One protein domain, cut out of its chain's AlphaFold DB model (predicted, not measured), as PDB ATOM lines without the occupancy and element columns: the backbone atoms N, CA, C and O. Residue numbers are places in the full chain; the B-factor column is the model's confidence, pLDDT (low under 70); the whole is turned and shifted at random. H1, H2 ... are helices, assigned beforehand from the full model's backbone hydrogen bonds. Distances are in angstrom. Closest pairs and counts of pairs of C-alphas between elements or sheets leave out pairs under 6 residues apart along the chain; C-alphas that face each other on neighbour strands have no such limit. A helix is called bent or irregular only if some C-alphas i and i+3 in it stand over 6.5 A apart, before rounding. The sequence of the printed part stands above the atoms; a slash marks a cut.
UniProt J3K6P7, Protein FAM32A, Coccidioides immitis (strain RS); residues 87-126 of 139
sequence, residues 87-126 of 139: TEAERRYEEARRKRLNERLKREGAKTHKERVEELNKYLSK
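AT A GLANCE: This is residues 87 to 126 of the 139 residues of the protein "Protein FAM32A" of Coccidioides immitis (strain RS) (UniProt J3K6P7). Picture an open L made of two helices, with the long helix H1 as one arm and the shorter H2 turned off at its end as the other arm. A tight link, residues 109 to 112, makes the corner, and there is no further part to fill the angle between the arms. The printed part has 40 residues, with two named helices in the order H1, H2 and no named strand, and its class is all helix. It is extended, with a radius of gyration of the C-alphas of 15.1 A and spans of 45 by 18 by 14 A.

IN THESE COORDINATES: Begin at Thr 87, and one residue on find C-alpha 88 at (38.473, 10.074, -12.876), where H1 starts. H1 holds residues 88 to 108 and is 30.0 A long; along it y falls and z rises until C-alpha 108 at (33.258, -7.937, 10.568). After the link look for C-alpha 113 at (30.136, -20.184, 6.670), where H2 begins. H2 holds residues 113 to 126 and is 20.1 A long; along it x falls until C-alpha 126 at (14.472, -12.411, 16.488).

HOW THE PARTS SIT: H1 and H2 are apart, with no C-alpha of the one within 8 A of the other. Residues 87 to 110, of which 88 to 108 belong to H1, stand free. In H2, residues 113 to 118 and 120 to 126 stand free too. Read the backbone O and N atoms in both H1 and H2, and you will find each O i to N i+4 pair within hydrogen-bond range. Neither helix is bent or irregular.

THE WHOLE: The C-alphas farthest apart are those of Thr 87 and Ser 125, at 45.7 A. The printed part has no cut and no long link. The mean pLDDT of the printed part is 88.2, and no printed residue is under 70.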
ATOM      1  N   THR A  87      37.685   6.427 -16.084       84.44
ATOM      2  CA  THR A  87      37.520   7.874 -15.909       84.44
ATOM      3  C   THR A  87      37.802   8.299 -14.461       84.44
ATOM      4  O   THR A  87      37.669   7.508 -13.525       84.44
ATOM      5  N   GLU A  88      38.169   9.566 -14.229       79.56
ATOM      6  CA  GLU A  88      38.473  10.074 -12.876       79.56
ATOM      7  C   GLU A  88      37.309   9.892 -11.885       79.56
ATOM      8  O   GLU A  88      37.522   9.626 -10.699       79.56
ATOM      9  N   ALA A  89      36.068   9.998 -12.369       81.69
ATOM     10  CA  ALA A  89      34.870   9.764 -11.566       81.69
ATOM     11  C   ALA A  89      34.727   8.286 -11.162       81.69
ATOM     12  O   ALA A  89      34.406   7.987 -10.009       81.69
ATOM     13  N   GLU A  90      35.007   7.363 -12.082       83.75
ATOM     14  CA  GLU A  90      34.994   5.923 -11.812       83.75
ATOM     15  C   GLU A  90      36.106   5.532 -10.836       83.75
ATOM     16  O   GLU A  90      35.842   4.785  -9.893       83.75
ATOM     17  N   ARG A  91      37.309   6.111 -10.974       85.12
ATOM     18  CA  ARG A  91      38.418   5.902 -10.028       85.12
ATOM     19  C   ARG A  91      38.037   6.309  -8.602       85.12
ATOM     20  O   ARG A  91      38.158   5.504  -7.681       85.12
ATOM     21  N   ARG A  92      37.473   7.508  -8.415       84.12
ATOM     22  CA  ARG A  92      37.012   7.974  -7.090       84.12
ATOM     23  C   ARG A  92      35.907   7.093  -6.504       84.12
ATOM     24  O   ARG A  92      35.883   6.846  -5.295       84.12
ATOM     25  N   TYR A  93      34.982   6.614  -7.336       87.44
ATOM     26  CA  TYR A  93      33.928   5.700  -6.895       87.44
ATOM     27  C   TYR A  93      34.501   4.354  -6.435       87.44
ATOM     28  O   TYR A  93      34.108   3.833  -5.386       87.44
ATOM     29  N   GLU A  94      35.448   3.800  -7.184       86.06
ATOM     30  CA  GLU A  94      36.098   2.540  -6.841       86.06
ATOM     31  C   GLU A  94      36.956   2.636  -5.585       86.06
ATOM     32  O   GLU A  94      36.887   1.738  -4.746       86.06
ATOM     33  N   GLU A  95      37.697   3.725  -5.400       86.62
ATOM     34  CA  GLU A  95      38.448   3.987  -4.171       86.62
ATOM     35  C   GLU A  95      37.518   4.074  -2.958       86.62
ATOM     36  O   GLU A  95      37.754   3.422  -1.939       86.62
ATOM     37  N   ALA A  96      36.405   4.808  -3.072       87.31
ATOM     38  CA  ALA A  96      35.406   4.893  -2.011       87.31
ATOM     39  C   ALA A  96      34.767   3.525  -1.715       87.31
ATOM     40  O   ALA A  96      34.537   3.172  -0.553       87.31
ATOM     41  N   ARG A  97      34.499   2.729  -2.756       89.44
ATOM     42  CA  ARG A  97      33.974   1.365  -2.627       89.44
ATOM     43  C   ARG A  97      34.986   0.442  -1.951       89.44
ATOM     44  O   ARG A  97      34.607  -0.244  -1.002       89.44
ATOM     45  N   ARG A  98      36.251   0.451  -2.384       87.44
ATOM     46  CA  ARG A  98      37.355  -0.308  -1.772       87.44
ATOM     47  C   ARG A  98      37.539   0.092  -0.311       87.44
ATOM     48  O   ARG A  98      37.603  -0.784   0.543       87.44
ATOM     49  N   LYS A  99      37.524   1.391   0.003       88.31
ATOM     50  CA  LYS A  99      37.630   1.896   1.378       88.31
ATOM     51  C   LYS A  99      36.507   1.361   2.270       88.31
ATOM     52  O   LYS A  99      36.792   0.778   3.311       88.31
ATOM     53  N   ARG A 100      35.246   1.468   1.834       89.00
ATOM     54  CA  ARG A 100      34.088   0.932   2.580       89.00
ATOM     55  C   ARG A 100      34.150  -0.584   2.744       89.00
ATOM     56  O   ARG A 100      33.759  -1.104   3.785       89.00
ATOM     57  N   LEU A 101      34.608  -1.297   1.719       84.75
ATOM     58  CA  LEU A 101      34.744  -2.750   1.767       84.75
ATOM     59  C   LEU A 101      35.829  -3.150   2.769       84.75
ATOM     60  O   LEU A 101      35.573  -4.000   3.612       84.75
ATOM     61  N   ASN A 102      36.976  -2.470   2.762       83.38
ATOM     62  CA  ASN A 102      38.049  -2.680   3.733       83.38
ATOM     63  C   ASN A 102      37.607  -2.354   5.163       83.38
ATOM     64  O   ASN A 102      37.951  -3.084   6.084       83.38
ATOM     65  N   GLU A 103      36.831  -1.290   5.372       84.75
ATOM     66  CA  GLU A 103      36.259  -0.961   6.684       84.75
ATOM     67  C   GLU A 103      35.287  -2.045   7.172       84.75
ATOM     68  O   GLU A 103      35.367  -2.461   8.327       84.75
ATOM     69  N   ARG A 104      34.415  -2.560   6.293       83.75
ATOM     70  CA  ARG A 104      33.531  -3.694   6.611       83.75
ATOM     71  C   ARG A 104      34.323  -4.958   6.913       83.75
ATOM     72  O   ARG A 104      34.029  -5.625   7.894       83.75
ATOM     73  N   LEU A 105      35.354  -5.247   6.124       83.81
ATOM     74  CA  LEU A 105      36.218  -6.408   6.313       83.81
ATOM     75  C   LEU A 105      36.997  -6.323   7.632       83.81
ATOM     76  O   LEU A 105      37.120  -7.318   8.334       83.81
ATOM     77  N   LYS A 106      37.475  -5.131   8.008       82.50
ATOM     78  CA  LYS A 106      38.127  -4.887   9.305       82.50
ATOM     79  C   LYS A 106      37.158  -5.020  10.478       82.50
ATOM     80  O   LYS A 106      37.553  -5.503  11.530       82.50
ATOM     81  N   ARG A 107      35.911  -4.564  10.313       79.62
ATOM     82  CA  ARG A 107      34.896  -4.573  11.377       79.62
ATOM     83  C   ARG A 107      34.279  -5.950  11.601       79.62
ATOM     84  O   ARG A 107      34.039  -6.325  12.741       79.62
ATOM     85  N   GLU A 108      33.964  -6.654  10.524       79.56
ATOM     86  CA  GLU A 108      33.258  -7.937  10.568       79.56
ATOM     87  C   GLU A 108      34.201  -9.138  10.467       79.56
ATOM     88  O   GLU A 108      33.782 -10.256  10.758       79.56
ATOM     89  N   GLY A 109      35.464  -8.920  10.090       82.81
ATOM     90  CA  GLY A 109      36.420  -9.994   9.854       82.81
ATOM     91  C   GLY A 109      35.997 -10.922   8.713       82.81
ATOM     92  O   GLY A 109      34.985 -10.729   8.033       82.81
ATOM     93  N   ALA A 110      36.792 -11.965   8.484       78.88
ATOM     94  CA  ALA A 110      36.411 -13.047   7.586       78.88
ATOM     95  C   ALA A 110      35.515 -14.044   8.337       78.88
ATOM     96  O   ALA A 110      36.012 -14.954   8.992       78.88
ATOM     97  N   LYS A 111      34.193 -13.875   8.235       87.75
ATOM     98  CA  LYS A 111      33.224 -14.813   8.822       87.75
ATOM     99  C   LYS A 111      33.256 -16.164   8.113       87.75
ATOM    100  O   LYS A 111      33.109 -16.247   6.882       87.75
ATOM    101  N   THR A 112      33.346 -17.236   8.887       92.75
ATOM    102  CA  THR A 112      33.179 -18.600   8.381       92.75
ATOM    103  C   THR A 112      31.734 -18.832   7.923       92.75
ATOM    104  O   THR A 112      30.812 -18.079   8.249       92.75
ATOM    105  N   HIS A 113      31.499 -19.866   7.109       91.81
ATOM    106  CA  HIS A 113      30.136 -20.184   6.670       91.81
ATOM    107  C   HIS A 113      29.216 -20.503   7.857       91.81
ATOM    108  O   HIS A 113      28.073 -20.056   7.873       91.81
ATOM    109  N   LYS A 114      29.744 -21.211   8.862       95.81
ATOM    110  CA  LYS A 114      29.030 -21.558  10.091       95.81
ATOM    111  C   LYS A 114      28.559 -20.309  10.835       95.81
ATOM    112  O   LYS A 114      27.373 -20.188  11.107       95.81
ATOM    113  N   GLU A 115      29.447 -19.344  11.046       92.38
ATOM    114  CA  GLU A 115      29.105 -18.071  11.695       92.38
ATOM    115  C   GLU A 115      28.065 -17.281  10.893       92.38
ATOM    116  O   GLU A 115      27.118 -16.754  11.467       92.38
ATOM    117  N   ARG A 116      28.168 -17.256   9.555       92.62
ATOM    118  CA  ARG A 116      27.141 -16.631   8.701       92.62
ATOM    119  C   ARG A 116      25.770 -17.292   8.846       92.62
ATOM    120  O   ARG A 116      24.756 -16.597   8.836       92.62
ATOM    121  N   VAL A 117      25.729 -18.618   8.954       96.44
ATOM    122  CA  VAL A 117      24.481 -19.368   9.160       96.44
ATOM    123  C   VAL A 117      23.928 -19.123  10.564       96.44
ATOM    124  O   VAL A 117      22.730 -18.908  10.720       96.44
ATOM    125  N   GLU A 118      24.783 -19.096  11.583       95.44
ATOM    126  CA  GLU A 118      24.392 -18.795  12.963       95.44
ATOM    127  C   GLU A 118      23.847 -17.368  13.108       95.44
ATOM    128  O   GLU A 118      22.800 -17.177  13.727       95.44
ATOM    129  N   GLU A 119      24.493 -16.371  12.496       93.81
ATOM    130  CA  GLU A 119      24.004 -14.988  12.448       93.81
ATOM    131  C   GLU A 119      22.633 -14.895  11.775       93.81
ATOM    132  O   GLU A 119      21.736 -14.233  12.300       93.81
ATOM    133  N   LEU A 120      22.454 -15.586  10.644       95.88
ATOM    134  CA  LEU A 120      21.179 -15.631   9.936       95.88
ATOM    135  C   LEU A 120      20.090 -16.266  10.804       95.88
ATOM    136  O   LEU A 120      19.024 -15.680  10.967       95.88
ATOM    137  N   ASN A 121      20.360 -17.416  11.415       95.81
ATOM    138  CA  ASN A 121      19.396 -18.101  12.275       95.81
ATOM    139  C   ASN A 121      19.045 -17.266  13.511       95.81
ATOM    140  O   ASN A 121      17.883 -17.199  13.903       95.81
ATOM    141  N   LYS A 122      20.030 -16.572  14.092       96.75
ATOM    142  CA  LYS A 122      19.823 -15.630  15.198       96.75
ATOM    143  C   LYS A 122      19.015 -14.401  14.778       96.75
ATOM    144  O   LYS A 122      18.317 -13.828  15.607       96.75
ATOM    145  N   TYR A 123      19.140 -13.950  13.532       95.75
ATOM    146  CA  TYR A 123      18.324 -12.864  12.994       95.75
ATOM    147  C   TYR A 123      16.883 -13.321  12.751       95.75
ATOM    148  O   TYR A 123      15.956 -12.647  13.188       95.75
ATOM    149  N   LEU A 124      16.701 -14.490  12.135       95.19
ATOM    150  CA  LEU A 124      15.384 -15.066  11.864       95.19
ATOM    151  C   LEU A 124      14.612 -15.377  13.149       95.19
ATOM    152  O   LEU A 124      13.422 -15.106  13.206       95.19
ATOM    153  N   SER A 125      15.278 -15.868  14.198       92.25
ATOM    154  CA  SER A 125      14.624 -16.129  15.489       92.25
ATOM    155  C   SER A 125      14.209 -14.864  16.242       92.25
ATOM    156  O   SER A 125      13.335 -14.920  17.099       92.25
ATOM    157  N   LYS A 126      14.840 -13.723  15.941       92.88
ATOM    158  CA  LYS A 126      14.472 -12.411  16.488       92.88
ATOM    159  C   LYS A 126      13.415 -11.694  15.659       92.88
ATOM    160  O   LYS A 126      12.863 -10.702  16.130       92.88
TER     161      LYS A 126